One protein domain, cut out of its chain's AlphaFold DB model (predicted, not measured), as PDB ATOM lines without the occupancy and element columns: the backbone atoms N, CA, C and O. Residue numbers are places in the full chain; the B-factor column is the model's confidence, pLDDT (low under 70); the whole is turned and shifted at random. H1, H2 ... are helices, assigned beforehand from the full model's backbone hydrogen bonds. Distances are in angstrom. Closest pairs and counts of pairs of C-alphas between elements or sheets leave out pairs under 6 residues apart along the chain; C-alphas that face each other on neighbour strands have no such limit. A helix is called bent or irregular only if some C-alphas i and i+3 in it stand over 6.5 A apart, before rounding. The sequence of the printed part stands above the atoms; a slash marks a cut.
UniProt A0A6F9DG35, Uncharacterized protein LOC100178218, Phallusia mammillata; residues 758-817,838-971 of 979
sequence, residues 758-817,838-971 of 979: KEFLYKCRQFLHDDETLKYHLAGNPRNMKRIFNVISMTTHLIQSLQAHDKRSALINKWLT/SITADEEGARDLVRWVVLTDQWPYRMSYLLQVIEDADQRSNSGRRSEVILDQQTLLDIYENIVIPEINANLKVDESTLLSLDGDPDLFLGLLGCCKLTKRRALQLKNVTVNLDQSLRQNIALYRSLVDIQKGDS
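AT A GLANCE: This is residues 758 to 817 and 838 to 971 of the 979 residues of the protein "Uncharacterized protein LOC100178218" of Phallusia mammillata (UniProt A0A6F9DG35). What shape does the printed part make? It is a flat body of two groups of helices, H1, H3 and H4 on one side and H5, H6 and H10 on the other, joined through H8, which packs on both H4 and H6, with the short H9 near the middle. The end of the long H3, residues 804 to 817, sticks out as an arm from the first group, and residues 965 to 971 of H10 stick out from the second. What is it made of, and how large is it? The printed part has 194 residues with ten named helices, H1 to H10 in order along the chain, and no named strand; its class is all helix. It is compact, with a radius of gyration of the C-alphas of 18.3 A and spans of 56 by 51 by 27 A.

IN THESE COORDINATES: Where do the helices before the cut run? H1, residues 758 to 770, begins at C-alpha 758 at (22.265, 5.892, -20.594) and is 17.7 A long; H2 is residues 772 to 777. H3, residues 782 to 817, is the longest helix at 52.3 A and ends at C-alpha 817 at (-2.193, 23.120, -5.011). Which helices follow the cut? H4 is residues 843 to 858, 22.4 A long, H5 is residues 860 to 878, 26.6 A, and H6 is residues 892 to 907, 20.6 A. H6 is irregular, but only just, with C-alphas 898 and 901 at 6.8 A, and has a kink of 33 degrees near residue 899. Where does the last part go? H7 is residues 912 to 916, H8 is residues 922 to 932, and H9 is residues 936 to 943. H10, residues 951 to 971, is 30.6 A long and ends at C-alpha 971 at (-11.460, -32.125, 5.333).

HOW THE PARTS SIT: How does H1 stand to H3 and H4? With residues 760 to 765 alone it touches H3, opposite ways at a shallow tilt of 29 degrees, the C-alphas of Leu 761 and Thr 796 being closest at 6.4 A. It touches residues 843 to 850 of H4 at a steep tilt of 61 degrees, closest at the C-alphas of Cys 764 and Ala 846, 5.0 A. What does H8 touch? With H4, the C-alphas of Arg 851 and Cys 932 are closest at 6.8 A, at a shallow tilt of 13 degrees, opposite ways. It touches residues 892 to 893 of H6, with the C-alphas of Leu 893 and Leu 929 closest at 5.8 A, and H2, with those of His 777 and Leu 924 closest at 5.6 A. How does H5 stand to H6 and H10? It touches H6 about perpendicular at 81 degrees, closest at the C-alphas of Leu 866 and Val 900, 6.4 A. It touches residues 953 to 958 of H10 at a steep tilt of 56 degrees, closest at the C-alphas of Ser 864 and Arg 954, 5.5 A. What of H7, H9 and the backbones? H7 and H9 touch no helix; H7 is near H5, and H9 is near H4, H5 and H6. Every O i to N i+4 pair is within hydrogen-bond range in H1, H2, H4, H5, H7, H8, H9 and H10, against 31 of 32 in H3 and 10 of 12 in H6.

THE WHOLE: How far does it reach? The two C-alphas farthest apart are those of Thr 817 and Val 910, 59.4 A. Where is the cut, and which link is long? Residues 818 to 837 are not printed, and C-alphas 817 and 838 are 23.6 A apart across the cut; the link from H5 to H6, 13 residues, is long. Where is confidence low? The mean pLDDT of the printed part is 82.4, with residue 817 and residues 838 to 841, 881 to 884, 908 to 914 and 969 to 971 under 70.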
ATOM      1  N   LYS A 758      21.394   6.769 -19.802       70.69
ATOM      2  CA  LYS A 758      22.265   5.892 -20.594       70.69
ATOM      3  C   LYS A 758      23.309   5.206 -19.728       70.69
ATOM      4  O   LYS A 758      23.701   4.088 -20.047       70.69
ATOM      5  N   GLU A 759      23.743   5.860 -18.655       77.00
ATOM      6  CA  GLU A 759      24.711   5.322 -17.703       77.00
ATOM      7  C   GLU A 759      24.078   4.196 -16.871       77.00
ATOM      8  O   GLU A 759      24.703   3.154 -16.707       77.00
ATOM      9  N   PHE A 760      22.813   4.324 -16.450       81.56
ATOM     10  CA  PHE A 760      22.104   3.241 -15.754       81.56
ATOM     11  C   PHE A 760      21.912   1.996 -16.641       81.56
ATOM     12  O   PHE A 760      22.241   0.882 -16.232       81.56
ATOM     13  N   LEU A 761      21.460   2.170 -17.892       83.44
ATOM     14  CA  LEU A 761      21.360   1.064 -18.860       83.44
ATOM     15  C   LEU A 761      22.742   0.474 -19.198       83.44
ATOM     16  O   LEU A 761      22.869  -0.742 -19.357       83.44
ATOM     17  N   TYR A 762      23.785   1.304 -19.282       83.12
ATOM     18  CA  TYR A 762      25.155   0.825 -19.455       83.12
ATOM     19  C   TYR A 762      25.602  -0.025 -18.260       83.12
ATOM     20  O   TYR A 762      26.040  -1.147 -18.480       83.12
ATOM     21  N   LYS A 763      25.394   0.430 -17.017       83.50
ATOM     22  CA  LYS A 763      25.712  -0.323 -15.789       83.50
ATOM     23  C   LYS A 763      24.967  -1.657 -15.707       83.50
ATOM     24  O   LYS A 763      25.586  -2.668 -15.395       83.50
ATOM     25  N   CYS A 764      23.687  -1.704 -16.088       86.81
ATOM     26  CA  CYS A 764      22.934  -2.963 -16.177       86.81
ATOM     27  C   CYS A 764      23.555  -3.943 -17.197       86.81
ATOM     28  O   CYS A 764      23.718  -5.131 -16.918       86.81
ATOM     29  N   ARG A 765      23.943  -3.456 -18.384       86.88
ATOM     30  CA  ARG A 765      24.585  -4.279 -19.429       86.88
ATOM     31  C   ARG A 765      26.006  -4.701 -19.055       86.88
ATOM     32  O   ARG A 765      26.389  -5.834 -19.324       86.88
ATOM     33  N   GLN A 766      26.759  -3.810 -18.417       84.94
ATOM     34  CA  GLN A 766      28.095  -4.082 -17.907       84.94
ATOM     35  C   GLN A 766      28.044  -5.164 -16.827       84.94
ATOM     36  O   GLN A 766      28.778  -6.137 -16.922       84.94
ATOM     37  N   PHE A 767      27.139  -5.057 -15.852       86.69
ATOM     38  CA  PHE A 767      26.980  -6.066 -14.806       86.69
ATOM     39  C   PHE A 767      26.654  -7.458 -15.385       86.69
ATOM     40  O   PHE A 767      27.284  -8.441 -14.999       86.69
ATOM     41  N   LEU A 768      25.776  -7.533 -16.395       86.38
ATOM     42  CA  LEU A 768      25.485  -8.765 -17.146       86.38
ATOM     43  C   LEU A 768      26.719  -9.349 -17.878       86.38
ATOM     44  O   LEU A 768      26.827 -10.564 -18.041       86.38
ATOM     45  N   HIS A 769      27.655  -8.500 -18.315       86.12
ATOM     46  CA  HIS A 769      28.918  -8.911 -18.938       86.12
ATOM     47  C   HIS A 769      30.022  -9.250 -17.921       86.12
ATOM     48  O   HIS A 769      30.842 -10.132 -18.185       86.12
ATOM     49  N   ASP A 770      30.067  -8.591 -16.764       84.50
ATOM     50  CA  ASP A 770      31.199  -8.659 -15.838       84.50
ATOM     51  C   ASP A 770      31.019  -9.688 -14.718       84.50
ATOM     52  O   ASP A 770      31.978 -10.408 -14.439       84.50
ATOM     53  N   ASP A 771      29.818  -9.865 -14.159       85.75
ATOM     54  CA  ASP A 771      29.569 -10.814 -13.061       85.75
ATOM     55  C   ASP A 771      29.733 -12.276 -13.534       85.75
ATOM     56  O   ASP A 771      29.038 -12.734 -14.443       85.75
ATOM     57  N   GLU A 772      30.687 -13.023 -12.971       82.81
ATOM     58  CA  GLU A 772      30.868 -14.459 -13.258       82.81
ATOM     59  C   GLU A 772      29.874 -15.351 -12.499       82.81
ATOM     60  O   GLU A 772      29.471 -16.389 -13.025       82.81
ATOM     61  N   THR A 773      29.407 -14.936 -11.316       83.00
ATOM     62  CA  THR A 773      28.375 -15.670 -10.566       83.00
ATOM     63  C   THR A 773      27.067 -15.687 -11.350       83.00
ATOM     64  O   THR A 773      26.434 -16.732 -11.483       83.00
ATOM     65  N   LEU A 774      26.706 -14.570 -11.988       84.88
ATOM     66  CA  LEU A 774      25.533 -14.504 -12.858       84.88
ATOM     67  C   LEU A 774      25.701 -15.376 -14.115       84.88
ATOM     68  O   LEU A 774      24.761 -16.059 -14.516       84.88
ATOM     69  N   LYS A 775      26.900 -15.422 -14.719       83.75
ATOM     70  CA  LYS A 775      27.189 -16.281 -15.889       83.75
ATOM     71  C   LYS A 775      27.153 -17.776 -15.586       83.75
ATOM     72  O   LYS A 775      26.893 -18.551 -16.510       83.75
ATOM     73  N   TYR A 776      27.414 -18.180 -14.346       83.62
ATOM     74  CA  TYR A 776      27.249 -19.563 -13.908       83.62
ATOM     75  C   TYR A 776      25.767 -19.966 -13.947       83.62
ATOM     76  O   TYR A 776      25.405 -20.885 -14.676       83.62
ATOM     77  N   HIS A 777      24.904 -19.194 -13.276       82.56
ATOM     78  CA  HIS A 777      23.459 -19.450 -13.181       82.56
ATOM     79  C   HIS A 777      22.681 -19.186 -14.492       82.56
ATOM     80  O   HIS A 777      21.585 -19.710 -14.682       82.56
ATOM     81  N   LEU A 778      23.220 -18.389 -15.421       84.38
ATOM     82  CA  LEU A 778      22.624 -18.155 -16.743       84.38
ATOM     83  C   LEU A 778      22.733 -19.390 -17.655       84.38
ATOM     84  O   LEU A 778      23.835 -19.754 -18.075       84.38
ATOM     85  N   ALA A 779      21.598 -19.957 -18.074       78.25
ATOM     86  CA  ALA A 779      21.560 -21.035 -19.068       78.25
ATOM     87  C   ALA A 779      22.280 -20.643 -20.377       78.25
ATOM     88  O   ALA A 779      22.067 -19.549 -20.912       78.25
ATOM     89  N   GLY A 780      23.103 -21.545 -20.925       78.69
ATOM     90  CA  GLY A 780      24.007 -21.305 -22.067       78.69
ATOM     91  C   GLY A 780      23.347 -21.147 -23.447       78.69
ATOM     92  O   GLY A 780      23.969 -21.463 -24.458       78.69
ATOM     93  N   ASN A 781      22.092 -20.694 -23.509       86.19
ATOM     94  CA  ASN A 781      21.307 -20.573 -24.737       86.19
ATOM     95  C   ASN A 781      21.386 -19.137 -25.310       86.19
ATOM     96  O   ASN A 781      20.834 -18.217 -24.697       86.19
ATOM     97  N   PRO A 782      21.986 -18.915 -26.501       87.12
ATOM     98  CA  PRO A 782      22.166 -17.584 -27.091       87.12
ATOM     99  C   PRO A 782      20.866 -16.796 -27.248       87.12
ATOM    100  O   PRO A 782      20.809 -15.602 -26.950       87.12
ATOM    101  N   ARG A 783      19.792 -17.468 -27.685       85.88
ATOM    102  CA  ARG A 783      18.481 -16.839 -27.883       85.88
ATOM    103  C   ARG A 783      17.886 -16.360 -26.560       85.88
ATOM    104  O   ARG A 783      17.246 -15.312 -26.537       85.88
ATOM    105  N   ASN A 784      18.140 -17.091 -25.473       87.25
ATOM    106  CA  ASN A 784      17.713 -16.724 -24.127       87.25
ATOM    107  C   ASN A 784      18.553 -15.558 -23.573       87.25
ATOM    108  O   ASN A 784      18.011 -14.522 -23.207       87.25
ATOM    109  N   MET A 785      19.887 -15.641 -23.651       88.38
ATOM    110  CA  MET A 785      20.799 -14.547 -23.267       88.38
ATOM    111  C   MET A 785      20.463 -13.223 -23.976       88.38
ATOM    112  O   MET A 785      20.504 -12.148 -23.375       88.38
ATOM    113  N   LYS A 786      20.091 -13.299 -25.258       87.81
ATOM    114  CA  LYS A 786      19.638 -12.155 -26.049       87.81
ATOM    115  C   LYS A 786      18.229 -11.675 -25.663       87.81
ATOM    116  O   LYS A 786      17.994 -10.465 -25.670       87.81
ATOM    117  N   ARG A 787      17.298 -12.576 -25.304       88.44
ATOM    118  CA  ARG A 787      15.992 -12.204 -24.718       88.44
ATOM    119  C   ARG A 787      16.218 -11.378 -23.452       88.44
ATOM    120  O   ARG A 787      15.754 -10.245 -23.413       88.44
ATOM    121  N   ILE A 788      17.035 -11.866 -22.519       90.56
ATOM    122  CA  ILE A 788      17.420 -11.176 -21.275       90.56
ATOM    123  C   ILE A 788      18.002  -9.781 -21.558       90.56
ATOM    124  O   ILE A 788      17.530  -8.792 -20.999       90.56
ATOM    125  N   PHE A 789      18.957  -9.658 -22.488       89.00
ATOM    126  CA  PHE A 789      19.541  -8.362 -22.883       89.00
ATOM    127  C   PHE A 789      18.491  -7.369 -23.427       89.00
ATOM    128  O   PHE A 789      18.520  -6.171 -23.114       89.00
ATOM    129  N   ASN A 790      17.535  -7.859 -24.221       90.19
ATOM    130  CA  ASN A 790      16.423  -7.065 -24.743       90.19
ATOM    131  C   ASN A 790      15.390  -6.710 -23.653       90.19
ATOM    132  O   ASN A 790      14.919  -5.574 -23.635       90.19
ATOM    133  N   VAL A 791      15.081  -7.620 -22.721       90.94
ATOM    134  CA  VAL A 791      14.171  -7.380 -21.586       90.94
ATOM    135  C   VAL A 791      14.751  -6.332 -20.638       90.94
ATOM    136  O   VAL A 791      14.057  -5.368 -20.338       90.94
ATOM    137  N   ILE A 792      16.033  -6.428 -20.261       89.69
ATOM    138  CA  ILE A 792      16.725  -5.391 -19.470       89.69
ATOM    139  C   ILE A 792      16.601  -4.028 -20.162       89.69
ATOM    140  O   ILE A 792      16.219  -3.047 -19.530       89.69
ATOM    141  N   SER A 793      16.843  -3.979 -21.476       87.38
ATOM    142  CA  SER A 793      16.733  -2.743 -22.266       87.38
ATOM    143  C   SER A 793      15.300  -2.182 -22.301       87.38
ATOM    144  O   SER A 793      15.115  -0.965 -22.287       87.38
ATOM    145  N   MET A 794      14.280  -3.046 -22.310       86.94
ATOM    146  CA  MET A 794      12.869  -2.648 -22.257       86.94
ATOM    147  C   MET A 794      12.464  -2.165 -20.856       86.94
ATOM    148  O   MET A 794      11.902  -1.078 -20.722       86.94
ATOM    149  N   THR A 795      12.797  -2.915 -19.802       88.56
ATOM    150  CA  THR A 795      12.459  -2.563 -18.418       88.56
ATOM    151  C   THR A 795      13.166  -1.285 -17.964       88.56
ATOM    152  O   THR A 795      12.520  -0.447 -17.340       88.56
ATOM    153  N   THR A 796      14.426  -1.030 -18.343       85.69
ATOM    154  CA  THR A 796      15.065   0.270 -18.049       85.69
ATOM    155  C   THR A 796      14.309   1.445 -18.677       85.69
ATOM    156  O   THR A 796      14.151   2.483 -18.037       85.69
ATOM    157  N   HIS A 797      13.782   1.288 -19.898       83.12
ATOM    158  CA  HIS A 797      12.971   2.323 -20.547       83.12
ATOM    159  C   HIS A 797      11.565   2.447 -19.938       83.12
ATOM    160  O   HIS A 797      11.015   3.550 -19.907       83.12
ATOM    161  N   LEU A 798      10.999   1.364 -19.397       85.00
ATOM    162  CA  LEU A 798       9.753   1.405 -18.631       85.00
ATOM    163  C   LEU A 798       9.941   2.155 -17.300       85.00
ATOM    164  O   LEU A 798       9.175   3.076 -17.023       85.00
ATOM    165  N   ILE A 799      11.002   1.852 -16.541       82.88
ATOM    166  CA  ILE A 799      11.381   2.568 -15.305       82.88
ATOM    167  C   ILE A 799      11.540   4.069 -15.583       82.88
ATOM    168  O   ILE A 799      10.935   4.890 -14.897       82.88
ATOM    169  N   GLN A 800      12.285   4.436 -16.634       78.75
ATOM    170  CA  GLN A 800      12.450   5.832 -17.066       78.75
ATOM    171  C   GLN A 800      11.106   6.495 -17.409       78.75
ATOM    172  O   GLN A 800      10.858   7.635 -17.018       78.75
ATOM    173  N   SER A 801      10.222   5.781 -18.111       81.81
ATOM    174  CA  SER A 801       8.907   6.295 -18.515       81.81
ATOM    175  C   SER A 801       7.974   6.524 -17.322       81.81
ATOM    176  O   SER A 801       7.271   7.534 -17.293       81.81
ATOM    177  N   LEU A 802       8.003   5.632 -16.327       80.56
ATOM    178  CA  LEU A 802       7.250   5.762 -15.078       80.56
ATOM    179  C   LEU A 802       7.811   6.894 -14.209       80.56
ATOM    180  O   LEU A 802       7.068   7.788 -13.829       80.56
ATOM    181  N   GLN A 803       9.129   6.972 -14.008       77.69
ATOM    182  CA  GLN A 803       9.745   8.080 -13.266       77.69
ATOM    183  C   GLN A 803       9.500   9.449 -13.930       77.69
ATOM    184  O   GLN A 803       9.336  10.457 -13.239       77.69
ATOM    185  N   ALA A 804       9.440   9.512 -15.264       76.62
ATOM    186  CA  ALA A 804       9.057  10.720 -15.995       76.62
ATOM    187  C   ALA A 804       7.553  11.041 -15.875       76.62
ATOM    188  O   ALA A 804       7.174  12.215 -15.914       76.62
ATOM    189  N   HIS A 805       6.698  10.026 -15.718       78.19
ATOM    190  CA  HIS A 805       5.283  10.200 -15.404       78.19
ATOM    191  C   HIS A 805       5.094  10.732 -13.976       78.19
ATOM    192  O   HIS A 805       4.437  11.755 -13.811       78.19
ATOM    193  N   ASP A 806       5.748  10.135 -12.980       75.88
ATOM    194  CA  ASP A 806       5.670  10.524 -11.565       75.88
ATOM    195  C   ASP A 806       6.202  11.942 -11.324       75.88
ATOM    196  O   ASP A 806       5.591  12.745 -10.619       75.88
ATOM    197  N   LYS A 807       7.310  12.312 -11.984       77.00
ATOM    198  CA  LYS A 807       7.805  13.699 -11.985       77.00
ATOM    199  C   LYS A 807       6.779  14.663 -12.600       77.00
ATOM    200  O   LYS A 807       6.647  15.791 -12.130       77.00
ATOM    201  N   ARG A 808       6.024  14.240 -13.622       75.06
ATOM    202  CA  ARG A 808       4.978  15.063 -14.254       75.06
ATOM    203  C   ARG A 808       3.711  15.161 -13.402       75.06
ATOM    204  O   ARG A 808       3.167  16.256 -13.309       75.06
ATOM    205  N   SER A 809       3.243  14.075 -12.786       76.88
ATOM    206  CA  SER A 809       2.075  14.102 -11.896       76.88
ATOM    207  C   SER A 809       2.368  14.915 -10.636       76.88
ATOM    208  O   SER A 809       1.556  15.757 -10.273       76.88
ATOM    209  N   ALA A 810       3.564  14.796 -10.049       75.81
ATOM    210  CA  ALA A 810       3.995  15.650  -8.941       75.81
ATOM    211  C   ALA A 810       4.015  17.148  -9.313       75.81
ATOM    212  O   ALA A 810       3.575  17.981  -8.523       75.81
ATOM    213  N   LEU A 811       4.467  17.502 -10.524       75.50
ATOM    214  CA  LEU A 811       4.421  18.885 -11.023       75.50
ATOM    215  C   LEU A 811       2.988  19.379 -11.280       75.50
ATOM    216  O   LEU A 811       2.687  20.527 -10.965       75.50
ATOM    217  N   ILE A 812       2.103  18.532 -11.816       75.81
ATOM    218  CA  ILE A 812       0.682  18.862 -12.018       75.81
ATOM    219  C   ILE A 812      -0.017  19.051 -10.669       75.81
ATOM    220  O   ILE A 812      -0.705  20.049 -10.484       75.81
ATOM    221  N   ASN A 813       0.207  18.154  -9.707       75.94
ATOM    222  CA  ASN A 813      -0.370  18.251  -8.369       75.94
ATOM    223  C   ASN A 813       0.132  19.507  -7.647       75.94
ATOM    224  O   ASN A 813      -0.684  20.243  -7.104       75.94
ATOM    225  N   LYS A 814       1.434  19.823  -7.733       78.62
ATOM    226  CA  LYS A 814       1.987  21.080  -7.202       78.62
ATOM    227  C   LYS A 814       1.375  22.314  -7.877       78.62
ATOM    228  O   LYS A 814       1.092  23.300  -7.211       78.62
ATOM    229  N   TRP A 815       1.142  22.277  -9.187       72.31
ATOM    230  CA  TRP A 815       0.465  23.375  -9.882       72.31
ATOM    231  C   TRP A 815      -1.003  23.518  -9.442       72.31
ATOM    232  O   TRP A 815      -1.468  24.637  -9.244       72.31
ATOM    233  N   LEU A 816      -1.710  22.406  -9.216       70.06
ATOM    234  CA  LEU A 816      -3.088  22.393  -8.713       70.06
ATOM    235  C   LEU A 816      -3.201  22.866  -7.253       70.06
ATOM    236  O   LEU A 816      -4.186  23.522  -6.928       70.06
ATOM    237  N   THR A 817      -2.223  22.581  -6.385       65.81
ATOM    238  CA  THR A 817      -2.193  23.120  -5.011       65.81
ATOM    239  C   THR A 817      -1.872  24.610  -5.004       65.81
ATOM    240  O   THR A 817      -2.622  25.381  -4.424       65.81
ATOM    241  N   SER A 838      10.543   3.874  -6.373       56.91
ATOM    242  CA  SER A 838      11.873   4.153  -5.805       56.91
ATOM    243  C   SER A 838      12.938   3.101  -6.161       56.91
ATOM    244  O   SER A 838      13.705   2.637  -5.316       56.91
ATOM    245  N   ILE A 839      13.030   2.757  -7.449       63.47
ATOM    246  CA  ILE A 839      14.240   2.146  -8.006       63.47
ATOM    247  C   ILE A 839      15.289   3.253  -8.107       63.47
ATOM    248  O   ILE A 839      15.213   4.140  -8.961       63.47
ATOM    249  N   THR A 840      16.246   3.208  -7.186       64.50
ATOM    250  CA  THR A 840      17.464   4.007  -7.220       64.50
ATOM    251  C   THR A 840      18.229   3.724  -8.514       64.50
ATOM    252  O   THR A 840      18.363   2.580  -8.942       64.50
ATOM    253  N   ALA A 841      18.723   4.777  -9.167       66.94
ATOM    254  CA  ALA A 841      19.485   4.664 -10.415       66.94
ATOM    255  C   ALA A 841      20.975   4.344 -10.161       66.94
ATOM    256  O   ALA A 841      21.845   4.807 -10.892       66.94
ATOM    257  N   ASP A 842      21.272   3.608  -9.090       73.75
ATOM    258  CA  ASP A 842      22.614   3.289  -8.606       73.75
ATOM    259  C   ASP A 842      23.078   1.890  -9.046       73.75
ATOM    260  O   ASP A 842      22.409   1.182  -9.800       73.75
ATOM    261  N   GLU A 843      24.283   1.499  -8.627       79.88
ATOM    262  CA  GLU A 843      24.828   0.182  -8.963       79.88
ATOM    263  C   GLU A 843      24.080  -0.964  -8.285       79.88
ATOM    264  O   GLU A 843      23.985  -2.041  -8.867       79.88
ATOM    265  N   GLU A 844      23.529  -0.751  -7.091       82.75
ATOM    266  CA  GLU A 844      22.742  -1.765  -6.389       82.75
ATOM    267  C   GLU A 844      21.394  -1.987  -7.090       82.75
ATOM    268  O   GLU A 844      21.078  -3.119  -7.451       82.75
ATOM    269  N   GLY A 845      20.681  -0.917  -7.458       82.94
ATOM    270  CA  GLY A 845      19.486  -0.984  -8.301       82.94
ATOM    271  C   GLY A 845      19.734  -1.592  -9.687       82.94
ATOM    272  O   GLY A 845      18.867  -2.293 -10.212       82.94
ATOM    273  N   ALA A 846      20.922  -1.397 -10.271       85.75
ATOM    274  CA  ALA A 846      21.314  -2.065 -11.513       85.75
ATOM    275  C   ALA A 846      21.554  -3.577 -11.322       85.75
ATOM    276  O   ALA A 846      21.133  -4.375 -12.163       85.75
ATOM    277  N   ARG A 847      22.191  -3.987 -10.212       88.56
ATOM    278  CA  ARG A 847      22.398  -5.405  -9.857       88.56
ATOM    279  C   ARG A 847      21.067  -6.100  -9.587       88.56
ATOM    280  O   ARG A 847      20.811  -7.142 -10.188       88.56
ATOM    281  N   ASP A 848      20.219  -5.501  -8.749       88.69
ATOM    282  CA  ASP A 848      18.859  -5.957  -8.440       88.69
ATOM    283  C   ASP A 848      18.049  -6.203  -9.709       88.69
ATOM    284  O   ASP A 848      17.500  -7.286  -9.898       88.69
ATOM    285  N   LEU A 849      17.994  -5.206 -10.598       90.12
ATOM    286  CA  LEU A 849      17.187  -5.258 -11.811       90.12
ATOM    287  C   LEU A 849      17.632  -6.385 -12.749       90.12
ATOM    288  O   LEU A 849      16.798  -7.122 -13.272       90.12
ATOM    289  N   VAL A 850      18.938  -6.537 -12.968       91.31
ATOM    290  CA  VAL A 850      19.465  -7.592 -13.845       91.31
ATOM    291  C   VAL A 850      19.235  -8.970 -13.229       91.31
ATOM    292  O   VAL A 850      18.766  -9.869 -13.923       91.31
ATOM    293  N   ARG A 851      19.500  -9.132 -11.927       91.38
ATOM    294  CA  ARG A 851      19.237 -10.373 -11.181       91.38
ATOM    295  C   ARG A 851      17.763 -10.764 -11.230       91.38
ATOM    296  O   ARG A 851      17.449 -11.908 -11.539       91.38
ATOM    297  N   TRP A 852      16.874  -9.801 -11.009       92.12
ATOM    298  CA  TRP A 852      15.430  -9.971 -11.105       92.12
ATOM    299  C   TRP A 852      14.981 -10.413 -12.497       92.12
ATOM    300  O   TRP A 852      14.253 -11.394 -12.609       92.12
ATOM    301  N   VAL A 853      15.455  -9.750 -13.560       92.50
ATOM    302  CA  VAL A 853      15.133 -10.162 -14.935       92.50
ATOM    303  C   VAL A 853      15.655 -11.570 -15.222       92.50
ATOM    304  O   VAL A 853      14.943 -12.350 -15.839       92.50
ATOM    305  N   VAL A 854      16.855 -11.940 -14.761       91.56
ATOM    306  CA  VAL A 854      17.366 -13.312 -14.932       91.56
ATOM    307  C   VAL A 854      16.496 -14.330 -14.185       91.56
ATOM    308  O   VAL A 854      16.165 -15.360 -14.765       91.56
ATOM    309  N   LEU A 855      16.062 -14.025 -12.958       91.75
ATOM    310  CA  LEU A 855      15.147 -14.874 -12.189       91.75
ATOM    311  C   LEU A 855      13.803 -15.077 -12.914       91.75
ATOM    312  O   LEU A 855      13.374 -16.218 -13.079       91.75
ATOM    313  N   THR A 856      13.156 -14.009 -13.396       91.44
ATOM    314  CA  THR A 856      11.849 -14.111 -14.078       91.44
ATOM    315  C   THR A 856      11.923 -14.732 -15.475       91.44
ATOM    316  O   THR A 856      10.923 -15.271 -15.940       91.44
ATOM    317  N   ASP A 857      13.075 -14.670 -16.152       90.12
ATOM    318  CA  ASP A 857      13.247 -15.185 -17.520       90.12
ATOM    319  C   ASP A 857      13.673 -16.667 -17.566       90.12
ATOM    320  O   ASP A 857      13.357 -17.361 -18.535       90.12
ATOM    321  N   GLN A 858      14.387 -17.146 -16.538       89.69
ATOM    322  CA  GLN A 858      14.906 -18.520 -16.428       89.69
ATOM    323  C   GLN A 858      14.040 -19.436 -15.538       89.69
ATOM    324  O   GLN A 858      14.019 -20.642 -15.774       89.69
ATOM    325  N   TRP A 859      13.328 -18.892 -14.541       92.31
ATOM    326  CA  TRP A 859      12.446 -19.655 -13.641       92.31
ATOM    327  C   TRP A 859      11.048 -19.012 -13.505       92.31
ATOM    328  O   TRP A 859      10.631 -18.634 -12.401       92.31
ATOM    329  N   PRO A 860      10.317 -18.814 -14.624       91.56
ATOM    330  CA  PRO A 860       9.024 -18.135 -14.628       91.56
ATOM    331  C   PRO A 860       7.953 -18.813 -13.759       91.56
ATOM    332  O   PRO A 860       7.113 -18.098 -13.205       91.56
ATOM    333  N   TYR A 861       7.957 -20.142 -13.602       90.00
ATOM    334  CA  TYR A 861       6.984 -20.855 -12.767       90.00
ATOM    335  C   TYR A 861       7.278 -20.643 -11.278       90.00
ATOM    336  O   TYR A 861       6.418 -20.106 -10.575       90.00
ATOM    337  N   ARG A 862       8.491 -20.947 -10.792       90.25
ATOM    338  CA  ARG A 862       8.871 -20.725  -9.379       90.25
ATOM    339  C   ARG A 862       8.754 -19.255  -8.971       90.25
ATOM    340  O   ARG A 862       8.242 -18.978  -7.887       90.25
ATOM    341  N   MET A 863       9.131 -18.313  -9.841       92.25
ATOM    342  CA  MET A 863       8.946 -16.877  -9.579       92.25
ATOM    343  C   MET A 863       7.473 -16.455  -9.550       92.25
ATOM    344  O   MET A 863       7.095 -15.650  -8.699       92.25
ATOM    345  N   SER A 864       6.624 -16.996 -10.429       91.31
ATOM    346  CA  SER A 864       5.179 -16.718 -10.393       91.31
ATOM    347  C   SER A 864       4.518 -17.303  -9.148       91.31
ATOM    348  O   SER A 864       3.682 -16.633  -8.547       91.31
ATOM    349  N   TYR A 865       4.925 -18.504  -8.727       90.56
ATOM    350  CA  TYR A 865       4.435 -19.166  -7.519       90.56
ATOM    351  C   TYR A 865       4.813 -18.375  -6.261       90.56
ATOM    352  O   TYR A 865       3.941 -18.004  -5.479       90.56
ATOM    353  N   LEU A 866       6.094 -18.023  -6.114       91.81
ATOM    354  CA  LEU A 866       6.606 -17.186  -5.025       91.81
ATOM    355  C   LEU A 866       5.899 -15.823  -4.962       91.81
ATOM    356  O   LEU A 866       5.494 -15.371  -3.892       91.81
ATOM    357  N   LEU A 867       5.689 -15.181  -6.115       91.25
ATOM    358  CA  LEU A 867       4.931 -13.934  -6.179       91.25
ATOM    359  C   LEU A 867       3.430 -14.109  -5.915       91.25
ATOM    360  O   LEU A 867       2.791 -13.107  -5.587       91.25
ATOM    361  N   GLN A 868       2.853 -15.302  -6.087       90.19
ATOM    362  CA  GLN A 868       1.462 -15.573  -5.719       90.19
ATOM    363  C   GLN A 868       1.330 -15.772  -4.208       90.19
ATOM    364  O   GLN A 868       0.484 -15.120  -3.612       90.19
ATOM    365  N   VAL A 869       2.229 -16.534  -3.570       89.50
ATOM    366  CA  VAL A 869       2.285 -16.688  -2.099       89.50
ATOM    367  C   VAL A 869       2.318 -15.330  -1.387       89.50
ATOM    368  O   VAL A 869       1.566 -15.106  -0.440       89.50
ATOM    369  N   ILE A 870       3.146 -14.398  -1.872       89.81
ATOM    370  CA  ILE A 870       3.243 -13.039  -1.314       89.81
ATOM    371  C   ILE A 870       1.916 -12.272  -1.459       89.81
ATOM    372  O   ILE A 870       1.487 -11.606  -0.520       89.81
ATOM    373  N   GLU A 871       1.253 -12.380  -2.613       88.31
ATOM    374  CA  GLU A 871      -0.002 -11.673  -2.898       88.31
ATOM    375  C   GLU A 871      -1.204 -12.277  -2.151       88.31
ATOM    376  O   GLU A 871      -2.039 -11.524  -1.653       88.31
ATOM    377  N   ASP A 872      -1.258 -13.603  -2.001       87.50
ATOM    378  CA  ASP A 872      -2.255 -14.302  -1.182       87.50
ATOM    379  C   ASP A 872      -2.132 -13.875   0.292       87.50
ATOM    380  O   ASP A 872      -3.129 -13.530   0.929       87.50
ATOM    381  N   ALA A 873      -0.905 -13.839   0.829       85.69
ATOM    382  CA  ALA A 873      -0.634 -13.404   2.200       85.69
ATOM    383  C   ALA A 873      -1.036 -11.935   2.433       85.69
ATOM    384  O   ALA A 873      -1.662 -11.619   3.446       85.69
ATOM    385  N   ASP A 874      -0.747 -11.040   1.481       85.31
ATOM    386  CA  ASP A 874      -1.173  -9.637   1.556       85.31
ATOM    387  C   ASP A 874      -2.704  -9.484   1.473       85.31
ATOM    388  O   ASP A 874      -3.289  -8.705   2.228       85.31
ATOM    389  N   GLN A 875      -3.394 -10.268   0.638       85.38
ATOM    390  CA  GLN A 875      -4.863 -10.278   0.585       85.38
ATOM    391  C   GLN A 875      -5.497 -10.782   1.894       85.38
ATOM    392  O   GLN A 875      -6.434 -10.159   2.406       85.38
ATOM    393  N   ARG A 876      -4.969 -11.874   2.468       83.00
ATOM    394  CA  ARG A 876      -5.421 -12.436   3.755       83.00
ATOM    395  C   ARG A 876      -5.160 -11.470   4.918       83.00
ATOM    396  O   ARG A 876      -6.047 -11.282   5.750       83.00
ATOM    397  N   SER A 877      -4.003 -10.802   4.926       81.69
ATOM    398  CA  SER A 877      -3.649  -9.730   5.870       81.69
ATOM    399  C   SER A 877      -4.651  -8.572   5.827       81.69
ATOM    400  O   SER A 877      -5.237  -8.214   6.852       81.69
ATOM    401  N   ASN A 878      -4.924  -8.046   4.626       80.94
ATOM    402  CA  ASN A 878      -5.885  -6.960   4.405       80.94
ATOM    403  C   ASN A 878      -7.326  -7.367   4.759       80.94
ATOM    404  O   ASN A 878      -8.115  -6.533   5.196       80.94
ATOM    405  N   SER A 879      -7.649  -8.659   4.648       79.31
ATOM    406  CA  SER A 879      -8.914  -9.263   5.096       79.31
ATOM    407  C   SER A 879      -8.926  -9.653   6.588       79.31
ATOM    408  O   SER A 879      -9.828 -10.353   7.044       79.31
ATOM    409  N   GLY A 880      -7.934  -9.207   7.367       73.31
ATOM    410  CA  GLY A 880      -7.899  -9.308   8.829       73.31
ATOM    411  C   GLY A 880      -7.169 -10.527   9.408       73.31
ATOM    412  O   GLY A 880      -6.976 -10.581  10.624       73.31
ATOM    413  N   ARG A 881      -6.697 -11.482   8.593       69.31
ATOM    414  CA  ARG A 881      -5.939 -12.661   9.067       69.31
ATOM    415  C   ARG A 881      -4.468 -12.317   9.330       69.31
ATOM    416  O   ARG A 881      -3.566 -12.727   8.606       69.31
ATOM    417  N   ARG A 882      -4.221 -11.559  10.401       59.75
ATOM    418  CA  ARG A 882      -2.887 -11.028  10.756       59.75
ATOM    419  C   ARG A 882      -1.833 -12.074  11.160       59.75
ATOM    420  O   ARG A 882      -0.672 -11.712  11.306       59.75
ATOM    421  N   SER A 883      -2.199 -13.346  11.320       57.72
ATOM    422  CA  SER A 883      -1.256 -14.425  11.668       57.72
ATOM    423  C   SER A 883      -0.453 -14.968  10.475       57.72
ATOM    424  O   SER A 883       0.508 -15.696  10.684       57.72
ATOM    425  N   GLU A 884      -0.830 -14.627   9.237       66.69
ATOM    426  CA  GLU A 884      -0.211 -15.130   7.993       66.69
ATOM    427  C   GLU A 884       0.656 -14.059   7.284       66.69
ATOM    428  O   GLU A 884       0.908 -14.131   6.082       66.69
ATOM    429  N   VAL A 885       1.081 -13.011   8.002       76.50
ATOM    430  CA  VAL A 885       1.709 -11.816   7.407       76.50
ATOM    431  C   VAL A 885       3.191 -12.035   7.094       76.50
ATOM    432  O   VAL A 885       4.037 -12.043   7.986       76.50
ATOM    433  N   ILE A 886       3.518 -12.101   5.802       82.62
ATOM    434  CA  ILE A 886       4.900 -12.041   5.300       82.62
ATOM    435  C   ILE A 886       5.421 -10.600   5.423       82.62
ATOM    436  O   ILE A 886       4.824  -9.670   4.867       82.62
ATOM    437  N   LEU A 887       6.543 -10.408   6.119       85.50
ATOM    438  CA  LEU A 887       7.102  -9.082   6.409       85.50
ATOM    439  C   LEU A 887       7.848  -8.475   5.210       85.50
ATOM    440  O   LEU A 887       8.559  -9.158   4.479       85.50
ATOM    441  N   ASP A 888       7.756  -7.152   5.059       83.25
ATOM    442  CA  ASP A 888       8.360  -6.368   3.963       83.25
ATOM    443  C   ASP A 888       9.885  -6.561   3.813       83.25
ATOM    444  O   ASP A 888      10.427  -6.477   2.707       83.25
ATOM    445  N   GLN A 889      10.571  -6.809   4.935       86.56
ATOM    446  CA  GLN A 889      12.023  -7.006   5.027       86.56
ATOM    447  C   GLN A 889      12.465  -8.468   4.853       86.56
ATOM    448  O   GLN A 889      13.658  -8.710   4.687       86.56
ATOM    449  N   GLN A 890      11.539  -9.432   4.886       88.75
ATOM    450  CA  GLN A 890      11.855 -10.854   4.732       88.75
ATOM    451  C   GLN A 890      12.410 -11.122   3.325       88.75
ATOM    452  O   GLN A 890      11.949 -10.511   2.348       88.75
ATOM    453  N   THR A 891      13.414 -11.997   3.202       91.94
ATOM    454  CA  THR A 891      14.027 -12.270   1.899       91.94
ATOM    455  C   THR A 891      13.182 -13.239   1.082       91.94
ATOM    456  O   THR A 891      12.435 -14.066   1.609       91.94
ATOM    457  N   LEU A 892      13.317 -13.155  -0.241       92.12
ATOM    458  CA  LEU A 892      12.697 -14.100  -1.162       92.12
ATOM    459  C   LEU A 892      13.182 -15.539  -0.947       92.12
ATOM    460  O   LEU A 892      12.413 -16.456  -1.217       92.12
ATOM    461  N   LEU A 893      14.410 -15.739  -0.448       91.75
ATOM    462  CA  LEU A 893      14.918 -17.067  -0.109       91.75
ATOM    463  C   LEU A 893      14.157 -17.644   1.091       91.75
ATOM    464  O   LEU A 893      13.610 -18.736   0.976       91.75
ATOM    465  N   ASP A 894      14.021 -16.881   2.184       90.38
ATOM    466  CA  ASP A 894      13.313 -17.340   3.392       90.38
ATOM    467  C   ASP A 894      11.867 -17.754   3.071       90.38
ATOM    468  O   ASP A 894      11.375 -18.768   3.563       90.38
ATOM    469  N   ILE A 895      11.177 -16.971   2.232       90.44
ATOM    470  CA  ILE A 895       9.801 -17.249   1.791       90.44
ATOM    471  C   ILE A 895       9.765 -18.494   0.890       90.44
ATOM    472  O   ILE A 895       8.850 -19.315   0.993       90.44
ATOM    473  N   TYR A 896      10.754 -18.653   0.009       91.38
ATOM    474  CA  TYR A 896      10.814 -19.780  -0.915       91.38
ATOM    475  C   TYR A 896      11.091 -21.108  -0.196       91.38
ATOM    476  O   TYR A 896      10.373 -22.083  -0.415       91.38
ATOM    477  N   GLU A 897      12.071 -21.139   0.704       90.88
ATOM    478  CA  GLU A 897      12.462 -22.345   1.443       90.88
ATOM    479  C   GLU A 897      11.411 -22.771   2.475       90.88
ATOM    480  O   GLU A 897      11.066 -23.950   2.542       90.88
ATOM    481  N   ASN A 898      10.853 -21.829   3.246       88.44
ATOM    482  CA  ASN A 898       9.943 -22.158   4.352       88.44
ATOM    483  C   ASN A 898       8.469 -22.311   3.935       88.44
ATOM    484  O   ASN A 898       7.689 -22.870   4.704       88.44
ATOM    485  N   ILE A 899       8.066 -21.814   2.756       86.94
ATOM    486  CA  ILE A 899       6.663 -21.855   2.297       86.94
ATOM    487  C   ILE A 899       6.543 -22.528   0.926       86.94
ATOM    488  O   ILE A 899       5.852 -23.539   0.796       86.94
ATOM    489  N   VAL A 900       7.240 -22.016  -0.095       87.69
ATOM    490  CA  VAL A 900       7.027 -22.463  -1.484       87.69
ATOM    491  C   VAL A 900       7.499 -23.899  -1.725       87.69
ATOM    492  O   VAL A 900       6.786 -24.661  -2.373       87.69
ATOM    493  N   ILE A 901       8.669 -24.301  -1.213       87.56
ATOM    494  CA  ILE A 901       9.165 -25.680  -1.375       87.56
ATOM    495  C   ILE A 901       8.227 -26.699  -0.695       87.56
ATOM    496  O   ILE A 901       7.821 -27.646  -1.375       87.56
ATOM    497  N   PRO A 902       7.810 -26.527   0.579       86.50
ATOM    498  CA  PRO A 902       6.792 -27.376   1.200       86.50
ATOM    499  C   PRO A 902       5.474 -27.436   0.420       86.50
ATOM    500  O   PRO A 902       4.946 -28.526   0.210       86.50
ATOM    501  N   GLU A 903       4.947 -26.298  -0.048       84.75
ATOM    502  CA  GLU A 903       3.690 -26.265  -0.805       84.75
ATOM    503  C   GLU A 903       3.801 -26.941  -2.180       84.75
ATOM    504  O   GLU A 903       2.888 -27.670  -2.561       84.75
ATOM    505  N   ILE A 904       4.897 -26.758  -2.923       83.31
ATOM    506  CA  ILE A 904       5.099 -27.449  -4.207       83.31
ATOM    507  C   ILE A 904       5.241 -28.957  -3.974       83.31
ATOM    508  O   ILE A 904       4.548 -29.736  -4.620       83.31
ATOM    509  N   ASN A 905       6.071 -29.381  -3.016       82.06
ATOM    510  CA  ASN A 905       6.317 -30.801  -2.753       82.06
ATOM    511  C   ASN A 905       5.067 -31.540  -2.241       82.06
ATOM    512  O   ASN A 905       4.856 -32.695  -2.603       82.06
ATOM    513  N   ALA A 906       4.230 -30.893  -1.424       77.38
ATOM    514  CA  ALA A 906       3.012 -31.502  -0.882       77.38
ATOM    515  C   ALA A 906       1.870 -31.627  -1.907       77.38
ATOM    516  O   ALA A 906       1.007 -32.490  -1.753       77.38
ATOM    517  N   ASN A 907       1.841 -30.771  -2.936       71.62
ATOM    518  CA  ASN A 907       0.741 -30.707  -3.905       71.62
ATOM    519  C   ASN A 907       1.083 -31.293  -5.287       71.62
ATOM    520  O   ASN A 907       0.217 -31.272  -6.161       71.62
ATOM    521  N   LEU A 908       2.306 -31.801  -5.480       67.75
ATOM    522  CA  LEU A 908       2.901 -32.121  -6.782       67.75
ATOM    523  C   LEU A 908       2.142 -33.236  -7.528       67.75
ATOM    524  O   LEU A 908       2.335 -34.429  -7.278       67.75
ATOM    525  N   LYS A 909       1.275 -32.850  -8.471       64.75
ATOM    526  CA  LYS A 909       0.519 -33.789  -9.326       64.75
ATOM    527  C   LYS A 909       1.242 -34.055 -10.646       64.75
ATOM    528  O   LYS A 909       2.054 -33.254 -11.100       64.75
ATOM    529  N   VAL A 910       0.920 -35.184 -11.289       53.75
ATOM    530  CA  VAL A 910       1.575 -35.642 -12.534       53.75
ATOM    531  C   VAL A 910       1.572 -34.557 -13.618       53.75
ATOM    532  O   VAL A 910       2.598 -34.336 -14.260       53.75
ATOM    533  N   ASP A 911       0.470 -33.819 -13.762       58.59
ATOM    534  CA  ASP A 911       0.322 -32.756 -14.765       58.59
ATOM    535  C   ASP A 911       1.269 -31.560 -14.531       58.59
ATOM    536  O   ASP A 911       1.738 -30.939 -15.490       58.59
ATOM    537  N   GLU A 912       1.622 -31.263 -13.272       65.12
ATOM    538  CA  GLU A 912       2.522 -30.156 -12.914       65.12
ATOM    539  C   GLU A 912       3.975 -30.412 -13.323       65.12
ATOM    540  O   GLU A 912       4.723 -29.454 -13.521       65.12
ATOM    541  N   SER A 913       4.376 -31.670 -13.550       63.12
ATOM    542  CA  SER A 913       5.698 -31.991 -14.116       63.12
ATOM    543  C   SER A 913       5.945 -31.268 -15.453       63.12
ATOM    544  O   SER A 913       7.057 -30.814 -15.731       63.12
ATOM    545  N   THR A 914       4.882 -31.057 -16.234       68.44
ATOM    546  CA  THR A 914       4.901 -30.289 -17.486       68.44
ATOM    547  C   THR A 914       5.185 -28.804 -17.253       68.44
ATOM    548  O   THR A 914       5.908 -28.189 -18.034       68.44
ATOM    549  N   LEU A 915       4.652 -28.216 -16.175       75.56
ATOM    550  CA  LEU A 915       4.857 -26.804 -15.829       75.56
ATOM    551  C   LEU A 915       6.221 -26.566 -15.176       75.56
ATOM    552  O   LEU A 915       6.885 -25.583 -15.491       75.56
ATOM    553  N   LEU A 916       6.687 -27.508 -14.352       78.44
ATOM    554  CA  LEU A 916       8.043 -27.503 -13.798       78.44
ATOM    555  C   LEU A 916       9.119 -27.606 -14.895       78.44
ATOM    556  O   LEU A 916      10.233 -27.140 -14.686       78.44
ATOM    557  N   SER A 917       8.788 -28.141 -16.080       76.25
ATOM    558  CA  SER A 917       9.693 -28.174 -17.244       76.25
ATOM    559  C   SER A 917       9.870 -26.828 -17.976       76.25
ATOM    560  O   SER A 917      10.685 -26.736 -18.897       76.25
ATOM    561  N   LEU A 918       9.124 -25.785 -17.584       79.88
ATOM    562  CA  LEU A 918       9.300 -24.409 -18.078       79.88
ATOM    563  C   LEU A 918      10.469 -23.677 -17.402       79.88
ATOM    564  O   LEU A 918      10.956 -22.679 -17.935       79.88
ATOM    565  N   ASP A 919      10.885 -24.165 -16.235       86.94
ATOM    566  CA  ASP A 919      11.933 -23.594 -15.400       86.94
ATOM    567  C   ASP A 919      13.294 -24.251 -15.675       86.94
ATOM    568  O   ASP A 919      13.390 -25.409 -16.089       86.94
ATOM    569  N   GLY A 920      14.368 -23.510 -15.404       83.81
ATOM    570  CA  GLY A 920      15.712 -24.070 -15.301       83.81
ATOM    571  C   GLY A 920      15.915 -24.937 -14.052       83.81
ATOM    572  O   GLY A 920      15.012 -25.169 -13.248       83.81
ATOM    573  N   ASP A 921      17.162 -25.362 -13.861       86.75
ATOM    574  CA  ASP A 921      17.617 -26.149 -12.710       86.75
ATOM    575  C   ASP A 921      17.224 -25.495 -11.355       86.75
ATOM    576  O   ASP A 921      17.469 -24.295 -11.172       86.75
ATOM    577  N   PRO A 922      16.592 -26.230 -10.415       86.56
ATOM    578  CA  PRO A 922      16.127 -25.679  -9.141       86.56
ATOM    579  C   PRO A 922      17.257 -25.301  -8.173       86.56
ATOM    580  O   PRO A 922      17.084 -24.371  -7.384       86.56
ATOM    581  N   ASP A 923      18.411 -25.959  -8.245       88.75
ATOM    582  CA  ASP A 923      19.541 -25.674  -7.360       88.75
ATOM    583  C   ASP A 923      20.259 -24.401  -7.829       88.75
ATOM    584  O   ASP A 923      20.685 -23.578  -7.016       88.75
ATOM    585  N   LEU A 924      20.281 -24.153  -9.146       89.50
ATOM    586  CA  LEU A 924      20.692 -22.860  -9.701       89.50
ATOM    587  C   LEU A 924      19.707 -21.725  -9.358       89.50
ATOM    588  O   LEU A 924      20.141 -20.582  -9.196       89.50
ATOM    589  N   PHE A 925      18.408 -22.007  -9.200       90.62
ATOM    590  CA  PHE A 925      17.437 -21.017  -8.716       90.62
ATOM    591  C   PHE A 925      17.717 -20.612  -7.264       90.62
ATOM    592  O   PHE A 925      17.805 -19.420  -6.961       90.62
ATOM    593  N   LEU A 926      17.911 -21.599  -6.380       89.50
ATOM    594  CA  LEU A 926      18.260 -21.389  -4.970       89.50
ATOM    595  C   LEU A 926      19.599 -20.657  -4.818       89.50
ATOM    596  O   LEU A 926      19.674 -19.639  -4.125       89.50
ATOM    597  N   GLY A 927      20.636 -21.114  -5.530       88.25
ATOM    598  CA  GLY A 927      21.955 -20.481  -5.547       88.25
ATOM    599  C   GLY A 927      21.898 -19.017  -5.992       88.25
ATOM    600  O   GLY A 927      22.504 -18.148  -5.354       88.25
ATOM    601  N   LEU A 928      21.100 -18.706  -7.022       89.69
ATOM    602  CA  LEU A 928      20.903 -17.327  -7.456       89.69
ATOM    603  C   LEU A 928      20.101 -16.511  -6.429       89.69
ATOM    604  O   LEU A 928      20.542 -15.412  -6.093       89.69
ATOM    605  N   LEU A 929      18.984 -17.016  -5.885       89.12
ATOM    606  CA  LEU A 929      18.202 -16.318  -4.846       89.12
ATOM    607  C   LEU A 929      19.055 -15.946  -3.621       89.12
ATOM    608  O   LEU A 929      19.027 -14.788  -3.191       89.12
ATOM    609  N   GLY A 930      19.867 -16.879  -3.114       86.62
ATOM    610  CA  GLY A 930      20.797 -16.632  -2.006       86.62
ATOM    611  C   GLY A 930      21.857 -15.573  -2.333       86.62
ATOM    612  O   GLY A 930      22.148 -14.702  -1.510       86.62
ATOM    613  N   CYS A 931      22.369 -15.561  -3.568       84.06
ATOM    614  CA  CYS A 931      23.251 -14.495  -4.053       84.06
ATOM    615  C   CYS A 931      22.541 -13.136  -4.200       84.06
ATOM    616  O   CYS A 931      23.206 -12.094  -4.154       84.06
ATOM    617  N   CYS A 932      21.219 -13.121  -4.408       78.06
ATOM    618  CA  CYS A 932      20.443 -11.915  -4.696       78.06
ATOM    619  C   CYS A 932      20.041 -11.108  -3.458       78.06
ATOM    620  O   CYS A 932      20.011  -9.887  -3.560       78.06
ATOM    621  N   LYS A 933      19.732 -11.752  -2.320       81.00
ATOM    622  CA  LYS A 933      19.252 -11.099  -1.076       81.00
ATOM    623  C   LYS A 933      18.042 -10.153  -1.244       81.00
ATOM    624  O   LYS A 933      17.814  -9.271  -0.419       81.00
ATOM    625  N   LEU A 934      17.249 -10.340  -2.299       87.81
ATOM    626  CA  LEU A 934      16.066  -9.523  -2.577       87.81
ATOM    627  C   LEU A 934      15.010  -9.709  -1.476       87.81
ATOM    628  O   LEU A 934      14.707 -10.836  -1.091       87.81
ATOM    629  N   THR A 935      14.425  -8.609  -1.001       90.50
ATOM    630  CA  THR A 935      13.334  -8.607  -0.010       90.50
ATOM    631  C   THR A 935      11.959  -8.573  -0.675       90.50
ATOM    632  O   THR A 935      11.835  -8.125  -1.820       90.50
ATOM    633  N   LYS A 936      10.901  -8.969   0.051       90.06
ATOM    634  CA  LYS A 936       9.496  -8.822  -0.390       90.06
ATOM    635  C   LYS A 936       9.218  -7.420  -0.946       90.06
ATOM    636  O   LYS A 936       8.731  -7.289  -2.071       90.06
ATOM    637  N   ARG A 937       9.582  -6.370  -0.203       86.56
ATOM    638  CA  ARG A 937       9.377  -4.972  -0.616       86.56
ATOM    639  C   ARG A 937      10.047  -4.656  -1.955       86.56
ATOM    640  O   ARG A 937       9.451  -3.991  -2.802       86.56
ATOM    641  N   ARG A 938      11.273  -5.146  -2.176       85.50
ATOM    642  CA  ARG A 938      12.013  -4.925  -3.429       85.50
ATOM    643  C   ARG A 938      11.421  -5.718  -4.595       85.50
ATOM    644  O   ARG A 938      11.297  -5.181  -5.693       85.50
ATOM    645  N   ALA A 939      10.978  -6.948  -4.344       87.62
ATOM    646  CA  ALA A 939      10.283  -7.778  -5.325       87.62
ATOM    647  C   ALA A 939       8.978  -7.131  -5.815       87.62
ATOM    648  O   ALA A 939       8.714  -7.115  -7.015       87.62
ATOM    649  N   LEU A 940       8.188  -6.530  -4.917       87.56
ATOM    650  CA  LEU A 940       6.953  -5.824  -5.281       87.56
ATOM    651  C   LEU A 940       7.215  -4.550  -6.107       87.56
ATOM    652  O   LEU A 940       6.468  -4.270  -7.043       87.56
ATOM    653  N   GLN A 941       8.308  -3.820  -5.848       85.12
ATOM    654  CA  GLN A 941       8.729  -2.705  -6.713       85.12
ATOM    655  C   GLN A 941       9.104  -3.173  -8.127       85.12
ATOM    656  O   GLN A 941       8.742  -2.528  -9.111       85.12
ATOM    657  N   LEU A 942       9.827  -4.290  -8.235       87.25
ATOM    658  CA  LEU A 942      10.311  -4.822  -9.511       87.25
ATOM    659  C   LEU A 942       9.203  -5.537 -10.308       87.25
ATOM    660  O   LEU A 942       9.165  -5.416 -11.535       87.25
ATOM    661  N   LYS A 943       8.228  -6.170  -9.634       87.88
ATOM    662  CA  LYS A 943       6.981  -6.702 -10.227       87.88
ATOM    663  C   LYS A 943       6.301  -5.658 -11.121       87.88
ATOM    664  O   LYS A 943       5.988  -5.962 -12.268       87.88
ATOM    665  N   ASN A 944       6.179  -4.416 -10.651       83.06
ATOM    666  CA  ASN A 944       5.518  -3.322 -11.377       83.06
ATOM    667  C   ASN A 944       6.227  -2.887 -12.679       83.06
ATOM    668  O   ASN A 944       5.640  -2.158 -13.476       83.06
ATOM    669  N   VAL A 945       7.471  -3.323 -12.913       82.69
ATOM    670  CA  VAL A 945       8.236  -3.061 -14.150       82.69
ATOM    671  C   VAL A 945       8.685  -4.339 -14.872       82.69
ATOM    672  O   VAL A 945       9.498  -4.299 -15.801       82.69
ATOM    673  N   THR A 946       8.139  -5.484 -14.464       86.25
ATOM    674  CA  THR A 946       8.395  -6.788 -15.081       86.25
ATOM    675  C   THR A 946       7.572  -6.921 -16.359       86.25
ATOM    676  O   THR A 946       6.353  -6.788 -16.329       86.25
ATOM    677  N   VAL A 947       8.234  -7.195 -17.486       84.19
ATOM    678  CA  VAL A 947       7.592  -7.297 -18.815       84.19
ATOM    679  C   VAL A 947       7.676  -8.696 -19.438       84.19
ATOM    680  O   VAL A 947       7.212  -8.892 -20.557       84.19
ATOM    681  N   ASN A 948       8.299  -9.655 -18.747       85.69
ATOM    682  CA  ASN A 948       8.607 -10.998 -19.254       85.69
ATOM    683  C   ASN A 948       7.959 -12.149 -18.457       85.69
ATOM    684  O   ASN A 948       8.197 -13.306 -18.791       85.69
ATOM    685  N   LEU A 949       7.148 -11.850 -17.437       85.75
ATOM    686  CA  LEU A 949       6.411 -12.847 -16.655       85.75
ATOM    687  C   LEU A 949       4.992 -13.019 -17.222       85.75
ATOM    688  O   LEU A 949       4.302 -12.027 -17.460       85.75
ATOM    689  N   ASP A 950       4.550 -14.260 -17.435       83.06
ATOM    690  CA  ASP A 950       3.227 -14.555 -18.000       83.06
ATOM    691  C   ASP A 950       2.137 -14.567 -16.912       83.06
ATOM    692  O   ASP A 950       2.145 -15.386 -15.991       83.06
ATOM    693  N   GLN A 951       1.163 -13.664 -17.040       83.00
ATOM    694  CA  GLN A 951       0.050 -13.544 -16.099       83.00
ATOM    695  C   GLN A 951      -0.914 -14.747 -16.151       83.00
ATOM    696  O   GLN A 951      -1.566 -15.034 -15.149       83.00
ATOM    697  N   SER A 952      -0.997 -15.475 -17.271       85.00
ATOM    698  CA  SER A 952      -1.849 -16.668 -17.392       85.00
ATOM    699  C   SER A 952      -1.319 -17.839 -16.557       85.00
ATOM    700  O   SER A 952      -2.088 -18.534 -15.892       85.00
ATOM    701  N   LEU A 953       0.006 -17.996 -16.488       83.19
ATOM    702  CA  LEU A 953       0.657 -18.982 -15.626       83.19
ATOM    703  C   LEU A 953       0.367 -18.683 -14.146       83.19
ATOM    704  O   LEU A 953       0.009 -19.584 -13.389       83.19
ATOM    705  N   ARG A 954       0.427 -17.404 -13.751       83.38
ATOM    706  CA  ARG A 954       0.041 -16.945 -12.406       83.38
ATOM    707  C   ARG A 954      -1.440 -17.213 -12.096       83.38
ATOM    708  O   ARG A 954      -1.747 -17.680 -11.004       83.38
ATOM    709  N   GLN A 955      -2.347 -16.963 -13.045       84.88
ATOM    710  CA  GLN A 955      -3.780 -17.260 -12.890       84.88
ATOM    711  C   GLN A 955      -4.032 -18.754 -12.648       84.88
ATOM    712  O   GLN A 955      -4.782 -19.102 -11.739       84.88
ATOM    713  N   ASN A 956      -3.357 -19.634 -13.393       83.06
ATOM    714  CA  ASN A 956      -3.455 -21.081 -13.194       83.06
ATOM    715  C   ASN A 956      -2.950 -21.509 -11.805       83.06
ATOM    716  O   ASN A 956      -3.602 -22.316 -11.145       83.06
ATOM    717  N   ILE A 957      -1.846 -20.926 -11.318       85.44
ATOM    718  CA  ILE A 957      -1.352 -21.168  -9.951       85.44
ATOM    719  C   ILE A 957      -2.370 -20.690  -8.904       85.44
ATOM    720  O   ILE A 957      -2.660 -21.428  -7.968       85.44
ATOM    721  N   ALA A 958      -2.953 -19.496  -9.051       85.31
ATOM    722  CA  ALA A 958      -3.947 -18.973  -8.106       85.31
ATOM    723  C   ALA A 958      -5.225 -19.838  -8.043       85.31
ATOM    724  O   ALA A 958      -5.750 -20.113  -6.959       85.31
ATOM    725  N   LEU A 959      -5.702 -20.326  -9.195       83.88
ATOM    726  CA  LEU A 959      -6.802 -21.295  -9.272       83.88
ATOM    727  C   LEU A 959      -6.433 -22.636  -8.618       83.88
ATOM    728  O   LEU A 959      -7.243 -23.203  -7.890       83.88
ATOM    729  N   TYR A 960      -5.208 -23.131  -8.812       80.19
ATOM    730  CA  TYR A 960      -4.769 -24.373  -8.173       80.19
ATOM    731  C   TYR A 960      -4.654 -24.245  -6.648       80.19
ATOM    732  O   TYR A 960      -5.173 -25.088  -5.915       80.19
ATOM    733  N   ARG A 961      -4.044 -23.158  -6.158       83.75
ATOM    734  CA  ARG A 961      -3.897 -22.866  -4.722       83.75
ATOM    735  C   ARG A 961      -5.254 -22.745  -4.028       83.75
ATOM    736  O   ARG A 961      -5.454 -23.362  -2.988       83.75
ATOM    737  N   SER A 962      -6.204 -22.026  -4.629       82.69
ATOM    738  CA  SER A 962      -7.563 -21.905  -4.079       82.69
ATOM    739  C   SER A 962      -8.327 -23.235  -4.059       82.69
ATOM    740  O   SER A 962      -8.986 -23.524  -3.064       82.69
ATOM    741  N   LEU A 963      -8.191 -24.094  -5.080       81.38
ATOM    742  CA  LEU A 963      -8.761 -25.451  -5.055       81.38
ATOM    743  C   LEU A 963      -8.152 -26.323  -3.943       81.38
ATOM    744  O   LEU A 963      -8.879 -27.051  -3.269       81.38
ATOM    745  N   VAL A 964      -6.838 -26.234  -3.723       79.25
ATOM    746  CA  VAL A 964      -6.140 -26.938  -2.633       79.25
ATOM    747  C   VAL A 964      -6.587 -26.429  -1.257       79.25
ATOM    748  O   VAL A 964      -6.815 -27.234  -0.354       79.25
ATOM    749  N   ASP A 965      -6.751 -25.116  -1.084       75.81
ATOM    750  CA  ASP A 965      -7.242 -24.526   0.168       75.81
ATOM    751  C   ASP A 965      -8.705 -24.914   0.460       75.81
ATOM    752  O   ASP A 965      -9.038 -25.173   1.618       75.81
ATOM    753  N   ILE A 966      -9.558 -25.038  -0.565       79.62
ATOM    754  CA  ILE A 966     -10.931 -25.563  -0.430       79.62
ATOM    755  C   ILE A 966     -10.911 -27.037  -0.000       79.62
ATOM    756  O   ILE A 966     -11.563 -27.388   0.977       79.62
ATOM    757  N   GLN A 967     -10.108 -27.887  -0.656       75.44
ATOM    758  CA  GLN A 967     -10.004 -29.315  -0.312       75.44
ATOM    759  C   GLN A 967      -9.504 -29.541   1.125       75.44
ATOM    760  O   GLN A 967     -10.008 -30.416   1.830       75.44
ATOM    761  N   LYS A 968      -8.556 -28.718   1.595       71.81
ATOM    762  CA  LYS A 968      -8.144 -28.693   3.009       71.81
ATOM    763  C   LYS A 968      -9.288 -28.235   3.920       71.81
ATOM    764  O   LYS A 968      -9.478 -28.826   4.979       71.81
ATOM    765  N   GLY A 969     -10.044 -27.217   3.502       62.06
ATOM    766  CA  GLY A 969     -11.221 -26.706   4.204       62.06
ATOM    767  C   GLY A 969     -12.261 -27.790   4.486       62.06
ATOM    768  O   GLY A 969     -12.560 -28.029   5.655       62.06
ATOM    769  N   ASP A 970     -12.727 -28.491   3.447       56.91
ATOM    770  CA  ASP A 970     -13.745 -29.547   3.562       56.91
ATOM    771  C   ASP A 970     -13.305 -30.658   4.537       56.91
ATOM    772  O   ASP A 970     -14.044 -31.012   5.460       56.91
ATOM    773  N   SER A 971     -12.051 -31.124   4.421       51.81
ATOM    774  CA  SER A 971     -11.460 -32.125   5.333       51.81
ATOM    775  C   SER A 971     -11.292 -31.641   6.786       51.81
ATOM    776  O   SER A 971     -11.157 -32.442   7.712       51.81
TER     777      SER A 971